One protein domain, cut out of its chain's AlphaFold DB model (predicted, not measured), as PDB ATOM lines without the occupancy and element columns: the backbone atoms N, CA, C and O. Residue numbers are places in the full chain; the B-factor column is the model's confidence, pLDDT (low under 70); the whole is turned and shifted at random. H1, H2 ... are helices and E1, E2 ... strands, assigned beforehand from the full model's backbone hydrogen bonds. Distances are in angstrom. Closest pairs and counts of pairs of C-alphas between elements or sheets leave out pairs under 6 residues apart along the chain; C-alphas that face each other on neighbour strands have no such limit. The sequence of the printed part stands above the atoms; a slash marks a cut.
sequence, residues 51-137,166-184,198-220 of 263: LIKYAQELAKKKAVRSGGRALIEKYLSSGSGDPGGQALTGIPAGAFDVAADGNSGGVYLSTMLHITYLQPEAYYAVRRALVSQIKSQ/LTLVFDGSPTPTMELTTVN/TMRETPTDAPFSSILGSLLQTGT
ATOM      1  N   LEU A  51      42.441 -41.715 -18.614       38.75
ATOM      2  CA  LEU A  51      42.275 -40.274 -18.864       38.75
ATOM      3  C   LEU A  51      40.855 -39.788 -18.525       38.75
ATOM      4  O   LEU A  51      40.692 -38.720 -17.941       38.75
ATOM      5  N   ILE A  52      39.845 -40.615 -18.807       39.56
ATOM      6  CA  ILE A  52      38.437 -40.342 -18.486       39.56
ATOM      7  C   ILE A  52      38.217 -40.366 -16.968       39.56
ATOM      8  O   ILE A  52      37.676 -39.411 -16.422       39.56
ATOM      9  N   LYS A  53      38.726 -41.388 -16.264       36.97
ATOM     10  CA  LYS A  53      38.662 -41.467 -14.791       36.97
ATOM     11  C   LYS A  53      39.354 -40.290 -14.107       36.97
ATOM     12  O   LYS A  53      38.859 -39.761 -13.117       36.97
ATOM     13  N   TYR A  54      40.486 -39.852 -14.650       37.72
ATOM     14  CA  TYR A  54      41.234 -38.722 -14.112       37.72
ATOM     15  C   TYR A  54      40.489 -37.394 -14.321       37.72
ATOM     16  O   TYR A  54      40.376 -36.595 -13.393       37.72
ATOM     17  N   ALA A  55      39.902 -37.189 -15.504       42.50
ATOM     18  CA  ALA A  55      39.039 -36.042 -15.773       42.50
ATOM     19  C   ALA A  55      37.768 -36.040 -14.901       42.50
ATOM     20  O   ALA A  55      37.357 -34.979 -14.434       42.50
ATOM     21  N   GLN A  56      37.188 -37.215 -14.627       44.72
ATOM     22  CA  GLN A  56      36.035 -37.387 -13.733       44.72
ATOM     23  C   GLN A  56      36.360 -36.977 -12.289       44.72
ATOM     24  O   GLN A  56      35.597 -36.236 -11.674       44.72
ATOM     25  N   GLU A  57      37.501 -37.406 -11.746       42.22
ATOM     26  CA  GLU A  57      37.925 -37.031 -10.387       42.22
ATOM     27  C   GLU A  57      38.277 -35.544 -10.256       42.22
ATOM     28  O   GLU A  57      38.078 -34.933  -9.204       42.22
ATOM     29  N   LEU A  58      38.751 -34.930 -11.336       40.94
ATOM     30  CA  LEU A  58      39.035 -33.499 -11.389       40.94
ATOM     31  C   LEU A  58      37.766 -32.646 -11.517       40.94
ATOM     32  O   LEU A  58      37.661 -31.626 -10.834       40.94
ATOM     33  N   ALA A  59      36.783 -33.083 -12.311       42.00
ATOM     34  CA  ALA A  59      35.477 -32.431 -12.417       42.00
ATOM     35  C   ALA A  59      34.728 -32.437 -11.072       42.00
ATOM     36  O   ALA A  59      34.199 -31.406 -10.659       42.00
ATOM     37  N   LYS A  60      34.784 -33.553 -10.329       40.00
ATOM     38  CA  LYS A  60      34.215 -33.663  -8.972       40.00
ATOM     39  C   LYS A  60      34.834 -32.682  -7.970       40.00
ATOM     40  O   LYS A  60      34.153 -32.234  -7.055       40.00
ATOM     41  N   LYS A  61      36.123 -32.351  -8.116       33.47
ATOM     42  CA  LYS A  61      36.875 -31.537  -7.142       33.47
ATOM     43  C   LYS A  61      36.847 -30.027  -7.406       33.47
ATOM     44  O   LYS A  61      37.294 -29.275  -6.542       33.47
ATOM     45  N   LYS A  62      36.367 -29.569  -8.569       34.53
ATOM     46  CA  LYS A  62      36.448 -28.154  -8.990       34.53
ATOM     47  C   LYS A  62      35.168 -27.562  -9.588       34.53
ATOM     48  O   LYS A  62      35.235 -26.480 -10.165       34.53
ATOM     49  N   ALA A  63      34.016 -28.216  -9.449       33.31
ATOM     50  CA  ALA A  63      32.755 -27.647  -9.917       33.31
ATOM     51  C   ALA A  63      32.385 -26.390  -9.104       33.31
ATOM     52  O   ALA A  63      31.790 -26.462  -8.030       33.31
ATOM     53  N   VAL A  64      32.751 -25.223  -9.627       33.56
ATOM     54  CA  VAL A  64      32.125 -23.954  -9.268       33.56
ATOM     55  C   VAL A  64      30.739 -23.955  -9.905       33.56
ATOM     56  O   VAL A  64      30.601 -24.040 -11.123       33.56
ATOM     57  N   ARG A  65      29.711 -23.919  -9.058       44.03
ATOM     58  CA  ARG A  65      28.301 -23.941  -9.445       44.03
ATOM     59  C   ARG A  65      27.913 -22.553  -9.964       44.03
ATOM     60  O   ARG A  65      27.590 -21.677  -9.173       44.03
ATOM     61  N   SER A  66      27.950 -22.344 -11.277       37.41
ATOM     62  CA  SER A  66      27.174 -21.270 -11.903       37.41
ATOM     63  C   SER A  66      25.780 -21.826 -12.177       37.41
ATOM     64  O   SER A  66      25.621 -22.717 -13.010       37.41
ATOM     65  N   GLY A  67      24.789 -21.376 -11.410       33.22
ATOM     66  CA  GLY A  67      23.392 -21.680 -11.694       33.22
ATOM     67  C   GLY A  67      22.977 -21.087 -13.040       33.22
ATOM     68  O   GLY A  67      23.461 -20.029 -13.430       33.22
ATOM     69  N   GLY A  68      22.073 -21.774 -13.733       32.28
ATOM     70  CA  GLY A  68      21.432 -21.275 -14.948       32.28
ATOM     71  C   GLY A  68      21.511 -22.280 -16.087       32.28
ATOM     72  O   GLY A  68      22.594 -22.719 -16.463       32.28
ATOM     73  N   ARG A  69      20.344 -22.661 -16.607       37.41
ATOM     74  CA  ARG A  69      20.156 -23.537 -17.768       37.41
ATOM     75  C   ARG A  69      21.037 -23.012 -18.910       37.41
ATOM     76  O   ARG A  69      20.927 -21.871 -19.347       37.41
ATOM     77  N   ALA A  70      22.003 -23.816 -19.324       37.78
ATOM     78  CA  ALA A  70      22.941 -23.444 -20.370       37.78
ATOM     79  C   ALA A  70      22.379 -23.967 -21.684       37.78
ATOM     80  O   ALA A  70      22.486 -25.159 -21.962       37.78
ATOM     81  N   LEU A  71      21.703 -23.107 -22.444       41.84
ATOM     82  CA  LEU A  71      20.776 -23.607 -23.444       41.84
ATOM     83  C   LEU A  71      21.285 -23.835 -24.864       41.84
ATOM     84  O   LEU A  71      20.484 -24.390 -25.574       41.84
ATOM     85  N   ILE A  72      22.503 -23.538 -25.337       37.75
ATOM     86  CA  ILE A  72      22.895 -23.735 -26.769       37.75
ATOM     87  C   ILE A  72      21.701 -23.543 -27.742       37.75
ATOM     88  O   ILE A  72      21.399 -24.402 -28.575       37.75
ATOM     89  N   GLU A  73      20.959 -22.439 -27.634       34.09
ATOM     90  CA  GLU A  73      20.169 -22.019 -28.786       34.09
ATOM     91  C   GLU A  73      21.183 -21.517 -29.814       34.09
ATOM     92  O   GLU A  73      22.113 -20.773 -29.517       34.09
ATOM     93  N   LYS A  74      21.114 -22.055 -31.021       39.47
ATOM     94  CA  LYS A  74      22.093 -21.772 -32.065       39.47
ATOM     95  C   LYS A  74      21.790 -20.437 -32.728       39.47
ATOM     96  O   LYS A  74      20.654 -20.183 -33.109       39.47
ATOM     97  N   TYR A  75      22.870 -19.748 -33.083       38.28
ATOM     98  CA  TYR A  75      22.973 -19.051 -34.361       38.28
ATOM     99  C   TYR A  75      24.128 -19.702 -35.155       38.28
ATOM    100  O   TYR A  75      25.279 -19.611 -34.740       38.28
ATOM    101  N   LEU A  76      23.838 -20.429 -36.256       40.06
ATOM    102  CA  LEU A  76      24.858 -20.701 -37.282       40.06
ATOM    103  C   LEU A  76      24.744 -19.572 -38.290       40.06
ATOM    104  O   LEU A  76      23.736 -19.501 -38.989       40.06
ATOM    105  N   SER A  77      25.747 -18.701 -38.352       34.12
ATOM    106  CA  SER A  77      25.798 -17.631 -39.348       34.12
ATOM    107  C   SER A  77      26.845 -17.958 -40.409       34.12
ATOM    108  O   SER A  77      27.997 -18.279 -40.095       34.12
ATOM    109  N   SER A  78      26.433 -17.862 -41.675       31.38
ATOM    110  CA  SER A  78      27.286 -18.044 -42.855       31.38
ATOM    111  C   SER A  78      28.066 -16.771 -43.233       31.38
ATOM    112  O   SER A  78      28.649 -16.712 -44.314       31.38
ATOM    113  N   GLY A  79      28.099 -15.737 -42.383       32.75
ATOM    114  CA  GLY A  79      28.765 -14.479 -42.719       32.75
ATOM    115  C   GLY A  79      28.877 -13.483 -41.567       32.75
ATOM    116  O   GLY A  79      28.488 -13.727 -40.426       32.75
ATOM    117  N   SER A  80      29.491 -12.337 -41.838       30.47
ATOM    118  CA  SER A  80      29.439 -11.160 -40.968       30.47
ATOM    119  C   SER A  80      28.251 -10.297 -41.391       30.47
ATOM    120  O   SER A  80      28.341  -9.631 -42.418       30.47
ATOM    121  N   GLY A  81      27.154 -10.320 -40.625       37.84
ATOM    122  CA  GLY A  81      26.030  -9.393 -40.824       37.84
ATOM    123  C   GLY A  81      24.631 -10.002 -40.953       37.84
ATOM    124  O   GLY A  81      23.718  -9.268 -41.306       37.84
ATOM    125  N   ASP A  82      24.436 -11.293 -40.674       36.28
ATOM    126  CA  ASP A  82      23.092 -11.890 -40.625       36.28
ATOM    127  C   ASP A  82      22.532 -11.853 -39.184       36.28
ATOM    128  O   ASP A  82      23.088 -12.540 -38.321       36.28
ATOM    129  N   PRO A  83      21.473 -11.069 -38.893       41.72
ATOM    130  CA  PRO A  83      20.822 -11.037 -37.580       41.72
ATOM    131  C   PRO A  83      19.953 -12.278 -37.289       41.72
ATOM    132  O   PRO A  83      19.418 -12.386 -36.188       41.72
ATOM    133  N   GLY A  84      19.793 -13.207 -38.244       41.91
ATOM    134  CA  GLY A  84      18.832 -14.315 -38.191       41.91
ATOM    135  C   GLY A  84      19.445 -15.708 -38.348       41.91
ATOM    136  O   GLY A  84      18.975 -16.511 -39.149       41.91
ATOM    137  N   GLY A  85      20.481 -16.042 -37.582       54.41
ATOM    138  CA  GLY A  85      20.925 -17.440 -37.483       54.41
ATOM    139  C   GLY A  85      19.793 -18.379 -37.024       54.41
ATOM    140  O   GLY A  85      18.994 -18.053 -36.153       54.41
ATOM    141  N   GLN A  86      19.705 -19.562 -37.637       64.62
ATOM    142  CA  GLN A  86      18.656 -20.545 -37.335       64.62
ATOM    143  C   GLN A  86      19.002 -21.398 -36.117       64.62
ATOM    144  O   GLN A  86      20.084 -21.979 -36.095       64.62
ATOM    145  N   ALA A  87      18.057 -21.621 -35.204       70.88
ATOM    146  CA  ALA A  87      18.207 -22.593 -34.118       70.88
ATOM    147  C   ALA A  87      18.538 -24.017 -34.630       70.88
ATOM    148  O   ALA A  87      18.301 -24.371 -35.793       70.88
ATOM    149  N   LEU A  88      19.148 -24.851 -33.780       81.44
ATOM    150  CA  LEU A  88      19.339 -26.269 -34.083       81.44
ATOM    151  C   LEU A  88      18.016 -26.986 -33.855       81.44
ATOM    152  O   LEU A  88      17.421 -26.884 -32.791       81.44
ATOM    153  N   THR A  89      17.579 -27.747 -34.848       83.00
ATOM    154  CA  THR A  89      16.426 -28.634 -34.704       83.00
ATOM    155  C   THR A  89      16.865 -29.972 -34.119       83.00
ATOM    156  O   THR A  89      17.902 -30.506 -34.522       83.00
ATOM    157  N   GLY A  90      16.034 -30.564 -33.263       81.88
ATOM    158  CA  GLY A  90      16.263 -31.905 -32.716       81.88
ATOM    159  C   GLY A  90      16.984 -31.942 -31.370       81.88
ATOM    160  O   GLY A  90      17.360 -33.024 -30.941       81.88
ATOM    161  N   ILE A  91      17.153 -30.793 -30.710       85.12
ATOM    162  CA  ILE A  91      17.523 -30.726 -29.292       85.12
ATOM    163  C   ILE A  91      16.215 -30.647 -28.489       85.12
ATOM    164  O   ILE A  91      15.453 -29.701 -28.704       85.12
ATOM    165  N   PRO A  92      15.898 -31.627 -27.624       83.81
ATOM    166  CA  PRO A  92      14.687 -31.589 -26.813       83.81
ATOM    167  C   PRO A  92      14.648 -30.374 -25.880       83.81
ATOM    168  O   PRO A  92      15.677 -29.917 -25.377       83.81
ATOM    169  N   ALA A  93      13.444 -29.873 -25.598       81.69
ATOM    170  CA  ALA A  93      13.267 -28.869 -24.557       81.69
ATOM    171  C   ALA A  93      13.729 -29.437 -23.206       81.69
ATOM    172  O   ALA A  93      13.399 -30.571 -22.860       81.69
ATOM    173  N   GLY A  94      14.507 -28.652 -22.462       78.31
ATOM    174  CA  GLY A  94      15.054 -29.062 -21.171       78.31
ATOM    175  C   GLY A  94      16.186 -30.087 -21.243       78.31
ATOM    176  O   GLY A  94      16.619 -30.584 -20.210       78.31
ATOM    177  N   ALA A  95      16.722 -30.381 -22.432       79.25
ATOM    178  CA  ALA A  95      17.835 -31.316 -22.563       79.25
ATOM    179  C   ALA A  95      19.062 -30.864 -21.739       79.25
ATOM    180  O   ALA A  95      19.846 -31.678 -21.271       79.25
ATOM    181  N   PHE A  96      19.255 -29.562 -21.530       81.88
ATOM    182  CA  PHE A  96      20.352 -29.031 -20.713       81.88
ATOM    183  C   PHE A  96      19.928 -28.635 -19.294       81.88
ATOM    184  O   PHE A  96      20.673 -27.937 -18.601       81.88
ATOM    185  N   ASP A  97      18.738 -29.042 -18.854       78.44
ATOM    186  CA  ASP A  97      18.258 -28.712 -17.520       78.44
ATOM    187  C   ASP A  97      19.068 -29.468 -16.462       78.44
ATOM    188  O   ASP A  97      19.486 -30.615 -16.636       78.44
ATOM    189  N   VAL A  98      19.311 -28.794 -15.340       74.00
ATOM    190  CA  VAL A  98      19.822 -29.455 -14.141       74.00
ATOM    191  C   VAL A  98      18.688 -30.316 -13.593       74.00
ATOM    192  O   VAL A  98      17.567 -29.835 -13.424       74.00
ATOM    193  N   ALA A  99      18.972 -31.588 -13.332       74.62
ATOM    194  CA  ALA A  99      17.993 -32.511 -12.789       74.62
ATOM    195  C   ALA A  99      17.535 -32.077 -11.387       74.62
ATOM    196  O   ALA A  99      18.216 -31.333 -10.677       74.62
ATOM    197  N   ALA A 100      16.371 -32.575 -10.966       75.56
ATOM    198  CA  ALA A 100      15.759 -32.218  -9.683       75.56
ATOM    199  C   ALA A 100      16.621 -32.586  -8.458       75.56
ATOM    200  O   ALA A 100      16.465 -31.985  -7.399       75.56
ATOM    201  N   ASP A 101      17.543 -33.542  -8.601       71.94
ATOM    202  CA  ASP A 101      18.518 -33.903  -7.566       71.94
ATOM    203  C   ASP A 101      19.604 -32.827  -7.349       71.94
ATOM    204  O   ASP A 101      20.381 -32.911  -6.399       71.94
ATOM    205  N   GLY A 102      19.670 -31.818  -8.228       62.00
ATOM    206  CA  GLY A 102      20.645 -30.734  -8.206       62.00
ATOM    207  C   GLY A 102      22.085 -31.151  -8.520       62.00
ATOM    208  O   GLY A 102      22.971 -30.290  -8.438       62.00
ATOM    209  N   ASN A 103      22.300 -32.426  -8.860       59.16
ATOM    210  CA  ASN A 103      23.595 -33.099  -8.968       59.16
ATOM    211  C   ASN A 103      23.811 -33.802 -10.318       59.16
ATOM    212  O   ASN A 103      24.950 -34.160 -10.620       59.16
ATOM    213  N   SER A 104      22.764 -33.998 -11.117       69.06
ATOM    214  CA  SER A 104      22.835 -34.540 -12.475       69.06
ATOM    215  C   SER A 104      22.202 -33.587 -13.500       69.06
ATOM    216  O   SER A 104      21.630 -32.553 -13.149       69.06
ATOM    217  N   GLY A 105      22.358 -33.881 -14.794       76.12
ATOM    218  CA  GLY A 105      21.944 -32.966 -15.864       76.12
ATOM    219  C   GLY A 105      22.875 -31.757 -16.009       76.12
ATOM    220  O   GLY A 105      24.039 -31.803 -15.606       76.12
ATOM    221  N   GLY A 106      22.371 -30.681 -16.611       78.38
ATOM    222  CA  GLY A 106      23.087 -29.411 -16.743       78.38
ATOM    223  C   GLY A 106      24.294 -29.430 -17.684       78.38
ATOM    224  O   GLY A 106      24.722 -30.467 -18.194       78.38
ATOM    225  N   VAL A 107      24.886 -28.254 -17.885       84.12
ATOM    226  CA  VAL A 107      26.131 -28.090 -18.646       84.12
ATOM    227  C   VAL A 107      27.206 -27.541 -17.725       84.12
ATOM    228  O   VAL A 107      27.023 -26.509 -17.083       84.12
ATOM    229  N   TYR A 108      28.351 -28.209 -17.689       82.81
ATOM    230  CA  TYR A 108      29.490 -27.786 -16.880       82.81
ATOM    231  C   TYR A 108      30.522 -27.061 -17.735       82.81
ATOM    232  O   TYR A 108      30.806 -27.474 -18.856       82.81
ATOM    233  N   LEU A 109      31.156 -26.024 -17.193       85.38
ATOM    234  CA  LEU A 109      32.350 -25.434 -17.796       85.38
ATOM    235  C   LEU A 109      33.590 -26.086 -17.190       85.38
ATOM    236  O   LEU A 109      33.721 -26.182 -15.970       85.38
ATOM    237  N   SER A 110      34.519 -26.527 -18.036       83.62
ATOM    238  CA  SER A 110      35.766 -27.139 -17.581       83.62
ATOM    239  C   SER A 110      36.964 -26.567 -18.317       83.62
ATOM    240  O   SER A 110      37.066 -26.650 -19.536       83.62
ATOM    241  N   THR A 111      37.917 -26.030 -17.559       84.50
ATOM    242  CA  THR A 111      39.237 -25.650 -18.083       84.50
ATOM    243  C   THR A 111      40.207 -26.832 -18.131       84.50
ATOM    244  O   THR A 111      41.263 -26.742 -18.749       84.50
ATOM    245  N   MET A 112      39.854 -27.950 -17.489       85.12
ATOM    246  CA  MET A 112      40.692 -29.152 -17.400       85.12
ATOM    247  C   MET A 112      40.458 -30.129 -18.554       85.12
ATOM    248  O   MET A 112      41.298 -30.985 -18.825       85.12
ATOM    249  N   LEU A 113      39.321 -30.003 -19.235       85.31
ATOM    250  CA  LEU A 113      38.990 -30.759 -20.434       85.31
ATOM    251  C   LEU A 113      39.138 -29.851 -21.647       85.31
ATOM    252  O   LEU A 113      38.514 -28.803 -21.711       85.31
ATOM    253  N   HIS A 114      39.963 -30.256 -22.612       89.69
ATOM    254  CA  HIS A 114      40.169 -29.474 -23.834       89.69
ATOM    255  C   HIS A 114      38.965 -29.558 -24.774       89.69
ATOM    256  O   HIS A 114      38.547 -28.556 -25.352       89.69
ATOM    257  N   ILE A 115      38.409 -30.762 -24.912       92.81
ATOM    258  CA  ILE A 115      37.304 -31.068 -25.819       92.81
ATOM    259  C   ILE A 115      35.966 -30.926 -25.096       92.81
ATOM    260  O   ILE A 115      35.896 -31.021 -23.871       92.81
ATOM    261  N   THR A 116      34.914 -30.702 -25.869       93.44
ATOM    262  CA  THR A 116      33.547 -30.543 -25.377       93.44
ATOM    263  C   THR A 116      32.782 -31.848 -25.504       93.44
ATOM    264  O   THR A 116      32.844 -32.508 -26.540       93.44
ATOM    265  N   TYR A 117      32.042 -32.193 -24.461       92.94
ATOM    266  CA  TYR A 117      31.080 -33.285 -24.478       92.94
ATOM    267  C   TYR A 117      29.681 -32.689 -24.446       92.94
ATOM    268  O   TYR A 117      29.394 -31.818 -23.629       92.94
ATOM    269  N   LEU A 118      28.822 -33.121 -25.349       92.81
ATOM    270  CA  LEU A 118      27.421 -32.745 -25.385       92.81
ATOM    271  C   LEU A 118      26.608 -34.014 -25.228       92.81
ATOM    272  O   LEU A 118      26.974 -35.058 -25.768       92.81
ATOM    273  N   GLN A 119      25.478 -33.913 -24.544       90.06
ATOM    274  CA  GLN A 119      24.504 -34.995 -24.555       90.06
ATOM    275  C   GLN A 119      24.159 -35.410 -26.002       90.06
ATOM    276  O   GLN A 119      24.258 -34.573 -26.916       90.06
ATOM    277  N   PRO A 120      23.741 -36.666 -26.221       91.69
ATOM    278  CA  PRO A 120      23.614 -37.254 -27.552       91.69
ATOM    279  C   PRO A 120      22.847 -36.382 -28.550       91.69
ATOM    280  O   PRO A 120      23.361 -36.042 -29.619       91.69
ATOM    281  N   GLU A 121      21.648 -35.935 -28.191       89.75
ATOM    282  CA  GLU A 121      20.754 -35.180 -29.070       89.75
ATOM    283  C   GLU A 121      21.380 -33.850 -29.505       89.75
ATOM    284  O   GLU A 121      21.326 -33.477 -30.680       89.75
ATOM    285  N   ALA A 122      22.045 -33.163 -28.574       90.69
ATOM    286  CA  ALA A 122      22.744 -31.915 -28.846       90.69
ATOM    287  C   ALA A 122      23.970 -32.125 -29.738       90.69
ATOM    288  O   ALA A 122      24.152 -31.390 -30.715       90.69
ATOM    289  N   TYR A 123      24.788 -33.141 -29.448       94.31
ATOM    290  CA  TYR A 123      25.943 -33.476 -30.276       94.31
ATOM    291  C   TYR A 123      25.519 -33.774 -31.720       94.31
ATOM    292  O   TYR A 123      26.046 -33.173 -32.660       94.31
ATOM    293  N   TYR A 124      24.527 -34.648 -31.915       94.38
ATOM    294  CA  TYR A 124      24.077 -35.024 -33.255       94.38
ATOM    295  C   TYR A 124      23.404 -33.868 -33.998       94.38
ATOM    296  O   TYR A 124      23.561 -33.767 -35.219       94.38
ATOM    297  N   ALA A 125      22.712 -32.966 -33.299       93.31
ATOM    298  CA  ALA A 125      22.179 -31.750 -33.904       93.31
ATOM    299  C   ALA A 125      23.305 -30.837 -34.428       93.31
ATOM    300  O   ALA A 125      23.256 -30.408 -35.586       93.31
ATOM    301  N   VAL A 126      24.352 -30.600 -33.625       93.00
ATOM    302  CA  VAL A 126      25.530 -29.815 -34.040       93.00
ATOM    303  C   VAL A 126      26.245 -30.488 -35.210       93.00
ATOM    304  O   VAL A 126      26.476 -29.849 -36.238       93.00
ATOM    305  N   ARG A 127      26.554 -31.786 -35.094       94.81
ATOM    306  CA  ARG A 127      27.257 -32.560 -36.127       94.81
ATOM    307  C   ARG A 127      26.513 -32.503 -37.457       94.81
ATOM    308  O   ARG A 127      27.113 -32.174 -38.477       94.81
ATOM    309  N   ARG A 128      25.202 -32.770 -37.450       93.69
ATOM    310  CA  ARG A 128      24.358 -32.735 -38.655       93.69
ATOM    311  C   ARG A 128      24.385 -31.359 -39.310       93.69
ATOM    312  O   ARG A 128      24.523 -31.266 -40.528       93.69
ATOM    313  N   ALA A 129      24.292 -30.295 -38.514       91.62
ATOM    314  CA  ALA A 129      24.333 -28.937 -39.035       91.62
ATOM    315  C   ALA A 129      25.702 -28.600 -39.648       91.62
ATOM    316  O   ALA A 129      25.751 -28.083 -40.764       91.62
ATOM    317  N   LEU A 130      26.804 -28.965 -38.988       93.62
ATOM    318  CA  LEU A 130      28.159 -28.772 -39.512       93.62
ATOM    319  C   LEU A 130      28.380 -29.534 -40.823       93.62
ATOM    320  O   LEU A 130      28.812 -28.928 -41.799       93.62
ATOM    321  N   VAL A 131      28.032 -30.822 -40.878       94.19
ATOM    322  CA  VAL A 131      28.158 -31.653 -42.093       94.19
ATOM    323  C   VAL A 131      27.304 -31.102 -43.235       94.19
ATOM    324  O   VAL A 131      27.729 -31.084 -44.386       94.19
ATOM    325  N   SER A 132      26.109 -30.586 -42.935       91.94
ATOM    326  CA  SER A 132      25.249 -30.001 -43.968       91.94
ATOM    327  C   SER A 132      25.835 -28.732 -44.599       91.94
ATOM    328  O   SER A 132      25.532 -28.446 -45.759       91.94
ATOM    329  N   GLN A 133      26.669 -27.983 -43.870       90.38
ATOM    330  CA  GLN A 133      27.220 -26.699 -44.317       90.38
ATOM    331  C   GLN A 133      28.653 -26.819 -44.846       90.38
ATOM    332  O   GLN A 133      28.997 -26.166 -45.829       90.38
ATOM    333  N   ILE A 134      29.475 -27.682 -44.252       93.69
ATOM    334  CA  ILE A 134      30.841 -27.942 -44.703       93.69
ATOM    335  C   ILE A 134      30.765 -28.921 -45.876       93.69
ATOM    336  O   ILE A 134      30.670 -30.131 -45.696       93.69
ATOM    337  N   LYS A 135      30.787 -28.389 -47.100       92.19
ATOM    338  CA  LYS A 135      30.699 -29.170 -48.345       92.19
ATOM    339  C   LYS A 135      32.018 -29.882 -48.670       92.19
ATOM    340  O   LYS A 135      32.658 -29.590 -49.675       92.19
ATOM    341  N   SER A 136      32.443 -30.794 -47.801       95.62
ATOM    342  CA  SER A 136      33.644 -31.615 -47.972       95.62
ATOM    343  C   SER A 136      33.405 -33.043 -47.495       95.62
ATOM    344  O   SER A 136      32.504 -33.299 -46.698       95.62
ATOM    345  N   GLN A 137      34.217 -33.975 -47.985       96.12
ATOM    346  CA  GLN A 137      34.122 -35.382 -47.619       96.12
ATOM    347  C   GLN A 137      34.704 -35.614 -46.220       96.12
ATOM    348  O   GLN A 137      35.853 -35.256 -45.953       96.12
ATOM    349  N   LEU A 166      29.424 -20.720 -34.851       88.00
ATOM    350  CA  LEU A 166      28.497 -21.287 -33.867       88.00
ATOM    351  C   LEU A 166      28.223 -20.232 -32.798       88.00
ATOM    352  O   LEU A 166      29.135 -19.513 -32.425       88.00
ATOM    353  N   THR A 167      27.015 -20.173 -32.259       86.75
ATOM    354  CA  THR A 167      26.716 -19.339 -31.090       86.75
ATOM    355  C   THR A 167      26.117 -20.217 -30.012       86.75
ATOM    356  O   THR A 167      25.206 -20.994 -30.296       86.75
ATOM    357  N   LEU A 168      26.650 -20.115 -28.797       85.56
ATOM    358  CA  LEU A 168      26.012 -20.666 -27.608       85.56
ATOM    359  C   LEU A 168      25.117 -19.584 -27.014       85.56
ATOM    360  O   LEU A 168      25.595 -18.490 -26.719       85.56
ATOM    361  N   VAL A 169      23.841 -19.884 -26.834       81.00
ATOM    362  CA  VAL A 169      22.892 -19.014 -26.135       81.00
ATOM    363  C   VAL A 169      22.666 -19.570 -24.732       81.00
ATOM    364  O   VAL A 169      22.524 -20.781 -24.553       81.00
ATOM    365  N   PHE A 170      22.675 -18.690 -23.740       77.69
ATOM    366  CA  PHE A 170      22.493 -19.013 -22.330       77.69
ATOM    367  C   PHE A 170      21.215 -18.370 -21.802       77.69
ATOM    368  O   PHE A 170      20.750 -17.362 -22.337       77.69
ATOM    369  N   ASP A 171      20.680 -18.913 -20.713       70.81
ATOM    370  CA  ASP A 171      19.588 -18.267 -19.999       70.81
ATOM    371  C   ASP A 171      20.058 -16.977 -19.319       70.81
ATOM    372  O   ASP A 171      21.161 -16.888 -18.778       70.81
ATOM    373  N   GLY A 172      19.192 -15.966 -19.328       67.00
ATOM    374  CA  GLY A 172      19.445 -14.661 -18.723       67.00
ATOM    375  C   GLY A 172      18.671 -13.554 -19.433       67.00
ATOM    376  O   GLY A 172      18.060 -13.779 -20.476       67.00
ATOM    377  N   SER A 173      18.681 -12.353 -18.854       65.69
ATOM    378  CA  SER A 173      18.034 -11.175 -19.438       65.69
ATOM    379  C   SER A 173      18.972  -9.959 -19.374       65.69
ATOM    380  O   SER A 173      19.289  -9.521 -18.266       65.69
ATOM    381  N   PRO A 174      19.383  -9.380 -20.521       75.19
ATOM    382  CA  PRO A 174      19.152  -9.891 -21.877       75.19
ATOM    383  C   PRO A 174      19.824 -11.256 -22.078       75.19
ATOM    384  O   PRO A 174      20.791 -11.568 -21.386       75.19
ATOM    385  N   THR A 175      19.306 -12.066 -23.004       71.88
ATOM    386  CA  THR A 175      19.795 -13.425 -23.275       71.88
ATOM    387  C   THR A 175      21.287 -13.407 -23.633       71.88
ATOM    388  O   THR A 175      21.645 -12.873 -24.688       71.88
ATOM    389  N   PRO A 176      22.181 -13.957 -22.788       78.38
ATOM    390  CA  PRO A 176      23.610 -13.922 -23.059       78.38
ATOM    391  C   PRO A 176      23.980 -14.873 -24.198       78.38
ATOM    392  O   PRO A 176      23.505 -16.006 -24.265       78.38
ATOM    393  N   THR A 177      24.883 -14.434 -25.073       82.75
ATOM    394  CA  THR A 177      25.357 -15.233 -26.209       82.75
ATOM    395  C   THR A 177      26.877 -15.250 -26.286       82.75
ATOM    396  O   THR A 177      27.512 -14.207 -26.141       82.75
ATOM    397  N   MET A 178      27.460 -16.408 -26.589       83.69
ATOM    398  CA  MET A 178      28.886 -16.570 -26.860       83.69
ATOM    399  C   MET A 178      29.092 -17.034 -28.299       83.69
ATOM    400  O   MET A 178      28.736 -18.157 -28.658       83.69
ATOM    401  N   GLU A 179      29.680 -16.169 -29.122       86.44
ATOM    402  CA  GLU A 179      30.059 -16.516 -30.488       86.44
ATOM    403  C   GLU A 179      31.337 -17.359 -30.508       86.44
ATOM    404  O   GLU A 179      32.328 -17.068 -29.841       86.44
ATOM    405  N   LEU A 180      31.320 -18.391 -31.336       88.31
ATOM    406  CA  LEU A 180      32.387 -19.350 -31.541       88.31
ATOM    407  C   LEU A 180      32.802 -19.330 -33.006       88.31
ATOM    408  O   LEU A 180      31.995 -19.458 -33.935       88.31
ATOM    409  N   THR A 181      34.106 -19.240 -33.212       90.75
ATOM    410  CA  THR A 181      34.724 -19.372 -34.527       90.75
ATOM    411  C   THR A 181      35.327 -20.762 -34.685       90.75
ATOM    412  O   THR A 181      35.441 -21.527 -33.731       90.75
ATOM    413  N   THR A 182      35.747 -21.112 -35.898       92.06
ATOM    414  CA  THR A 182      36.293 -22.439 -36.215       92.06
ATOM    415  C   THR A 182      37.453 -22.852 -35.315       92.06
ATOM    416  O   THR A 182      37.595 -24.035 -35.040       92.06
ATOM    417  N   VAL A 183      38.252 -21.910 -34.802       90.75
ATOM    418  CA  VAL A 183      39.367 -22.237 -33.890       90.75
ATOM    419  C   VAL A 183      38.894 -22.733 -32.521       90.75
ATOM    420  O   VAL A 183      39.654 -23.389 -31.819       90.75
ATOM    421  N   ASN A 184      37.647 -22.438 -32.145       93.19
ATOM    422  CA  ASN A 184      37.061 -22.868 -30.882       93.19
ATOM    423  C   ASN A 184      36.594 -24.329 -30.934       93.19
ATOM    424  O   ASN A 184      36.659 -25.031 -29.928       93.19
ATOM    425  N   THR A 198      36.112 -30.781 -32.200       95.75
ATOM    426  CA  THR A 198      36.478 -30.983 -30.787       95.75
ATOM    427  C   THR A 198      35.271 -31.094 -29.859       95.75
ATOM    428  O   THR A 198      35.395 -30.911 -28.649       95.75
ATOM    429  N   MET A 199      34.104 -31.401 -30.423       95.38
ATOM    430  CA  MET A 199      32.872 -31.728 -29.710       95.38
ATOM    431  C   MET A 199      32.535 -33.196 -29.932       95.38
ATOM    432  O   MET A 199      32.751 -33.699 -31.035       95.38
ATOM    433  N   ARG A 200      31.982 -33.861 -28.917       94.00
ATOM    434  CA  ARG A 200      31.574 -35.267 -28.978       94.00
ATOM    435  C   ARG A 200      30.327 -35.545 -28.169       94.00
ATOM    436  O   ARG A 200      29.993 -34.783 -27.268       94.00
ATOM    437  N   GLU A 201      29.699 -36.671 -28.464       94.44
ATOM    438  CA  GLU A 201      28.688 -37.262 -27.601       94.44
ATOM    439  C   GLU A 201      29.290 -37.642 -26.243       94.44
ATOM    440  O   GLU A 201      30.382 -38.217 -26.150       94.44
ATOM    441  N   THR A 202      28.571 -37.304 -25.180       90.62
ATOM    442  CA  THR A 202      28.864 -37.739 -23.819       90.62
ATOM    443  C   THR A 202      28.691 -39.263 -23.703       90.62
ATOM    444  O   THR A 202      27.627 -39.770 -24.053       90.62
ATOM    445  N   PRO A 203      29.689 -40.012 -23.190       87.25
ATOM    446  CA  PRO A 203      29.556 -41.454 -22.977       87.25
ATOM    447  C   PRO A 203      28.376 -41.805 -22.061       87.25
ATOM    448  O   PRO A 203      28.130 -41.110 -21.079       87.25
ATOM    449  N   THR A 204      27.680 -42.909 -22.342       83.88
ATOM    450  CA  THR A 204      26.483 -43.340 -21.589       83.88
ATOM    451  C   THR A 204      26.749 -43.579 -20.097       83.88
ATOM    452  O   THR A 204      25.844 -43.456 -19.279       83.88
ATOM    453  N   ASP A 205      27.983 -43.914 -19.725       80.56
ATOM    454  CA  ASP A 205      28.431 -44.152 -18.349       80.56
ATOM    455  C   ASP A 205      29.035 -42.905 -17.673       80.56
ATOM    456  O   ASP A 205      29.552 -42.982 -16.553       80.56
ATOM    457  N   ALA A 206      28.996 -41.744 -18.334       77.56
ATOM    458  CA  ALA A 206      29.531 -40.512 -17.779       77.56
ATOM    459  C   ALA A 206      28.616 -39.943 -16.674       77.56
ATOM    460  O   ALA A 206      27.397 -39.908 -16.819       77.56
ATOM    461  N   PRO A 207      29.186 -39.410 -15.577       70.56
ATOM    462  CA  PRO A 207      28.418 -38.841 -14.465       70.56
ATOM    463  C   PRO A 207      27.918 -37.406 -14.732       70.56
ATOM    464  O   PRO A 207      27.625 -36.673 -13.794       70.56
ATOM    465  N   PHE A 208      27.895 -36.963 -15.986       72.88
ATOM    466  CA  PHE A 208      27.530 -35.609 -16.405       72.88
ATOM    467  C   PHE A 208      26.758 -35.681 -17.720       72.88
ATOM    468  O   PHE A 208      26.949 -36.627 -18.475       72.88
ATOM    469  N   SER A 209      25.926 -34.677 -18.020       79.62
ATOM    470  CA  SER A 209      25.190 -34.649 -19.294       79.62
ATOM    471  C   SER A 209      25.986 -33.958 -20.406       79.62
ATOM    472  O   SER A 209      26.110 -34.488 -21.507       79.62
ATOM    473  N   SER A 210      26.585 -32.797 -20.114       88.19
ATOM    474  CA  SER A 210      27.370 -32.003 -21.066       88.19
ATOM    475  C   SER A 210      28.483 -31.226 -20.353       88.19
ATOM    476  O   SER A 210      28.307 -30.751 -19.232       88.19
ATOM    477  N   ILE A 211      29.630 -31.060 -21.009       89.25
ATOM    478  CA  ILE A 211      30.776 -30.271 -20.547       89.25
ATOM    479  C   ILE A 211      31.297 -29.399 -21.689       89.25
ATOM    480  O   ILE A 211      31.768 -29.928 -22.693       89.25
ATOM    481  N   LEU A 212      31.335 -28.082 -21.496       91.31
ATOM    482  CA  LEU A 212      32.053 -27.151 -22.364       91.31
ATOM    483  C   LEU A 212      33.540 -27.151 -22.000       91.31
ATOM    484  O   LEU A 212      33.936 -26.694 -20.923       91.31
ATOM    485  N   GLY A 213      34.364 -27.666 -22.909       91.00
ATOM    486  CA  GLY A 213      35.815 -27.711 -22.755       91.00
ATOM    487  C   GLY A 213      36.495 -26.357 -22.979       91.00
ATOM    488  O   GLY A 213      35.891 -25.396 -23.462       91.00
ATOM    489  N   SER A 214      37.785 -26.284 -22.660       90.25
ATOM    490  CA  SER A 214      38.583 -25.055 -22.710       90.25
ATOM    491  C   SER A 214      38.773 -24.488 -24.121       90.25
ATOM    492  O   SER A 214      38.918 -23.274 -24.272       90.25
ATOM    493  N   LEU A 215      38.709 -25.315 -25.174       92.69
ATOM    494  CA  LEU A 215      38.793 -24.828 -26.559       92.69
ATOM    495  C   LEU A 215      37.609 -23.919 -26.926       92.69
ATOM    496  O   LEU A 215      37.808 -22.863 -27.529       92.69
ATOM    497  N   LEU A 216      36.391 -24.253 -26.477       91.12
ATOM    498  CA  LEU A 216      35.228 -23.379 -26.682       91.12
ATOM    499  C   LEU A 216      35.338 -22.066 -25.916       91.12
ATOM    500  O   LEU A 216      34.824 -21.051 -26.366       91.12
ATOM    501  N   GLN A 217      36.034 -22.081 -24.785       87.94
ATOM    502  CA  GLN A 217      36.207 -20.915 -23.921       87.94
ATOM    503  C   GLN A 217      37.345 -19.993 -24.397       87.94
ATOM    504  O   GLN A 217      37.478 -18.869 -23.920       87.94
ATOM    505  N   THR A 218      38.185 -20.447 -25.335       90.06
ATOM    506  CA  THR A 218      39.371 -19.707 -25.784       90.06
ATOM    507  C   THR A 218      38.996 -18.353 -26.390       90.06
ATOM    508  O   THR A 218      38.129 -18.263 -27.257       90.06
ATOM    509  N   GLY A 219      39.685 -17.295 -25.950       87.62
ATOM    510  CA  GLY A 219      39.428 -15.925 -26.405       87.62
ATOM    511  C   GLY A 219      38.211 -15.264 -25.752       87.62
ATOM    512  O   GLY A 219      37.819 -14.185 -26.187       87.62
ATOM    513  N   THR A 220      37.641 -15.877 -24.711       85.50
ATOM    514  CA  THR A 220      36.540 -15.324 -23.915       85.50
ATOM    515  C   THR A 220      36.979 -15.199 -22.460       85.50
ATOM    516  O   THR A 220      37.477 -16.160 -21.872       85.50
TER     517      THR A 220
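AT A GLANCE: This is residues 51 to 137, 166 to 184 and 198 to 220 of the 263 residues of the protein "TAXi_C domain-containing protein" of Brachypodium distachyon (UniProt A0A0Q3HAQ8). Amid little regular structure, strands E1, E6, E2 and E5 form a row; H2 packs on E5, and hairpin E3-E4 is separate. Along 129 printed residues come H1 E1 E2 H2 E3 E4 E5 E6 H3, class mixed. The whole is compact, radius of gyration of the C-alphas 14.7 A, spanning 41 by 38 by 29 A.

HOW THE PARTS SIT: Find antiparallel hairpin E3, residues 166 to 169, and E4, 177 to 180: N 168 to O 178 is 2.9 A. E1, 107 to 109, is parallel to E6, 210 to 212, and E2, 116 to 118, to E5, 199 to 201; N 212 to O 108, like N 118 to O 200, is 2.8 A.

IN THESE COORDINATES: H1, 51 to 62, begins at (42.275, -40.274, -18.864); H2 is 120 to 133; H3, 214 to 217, ends at (36.207, -20.915, -23.921). In H1 and H2 every O i to N i+4 pair is within hydrogen-bond range.

THE WHOLE: Cuts leave 20.5 A between C-alphas 137 and 166, 8.1 A between 184 and 198. In the printed part 41 residues have pLDDT under 70, among them residues 51 to 86.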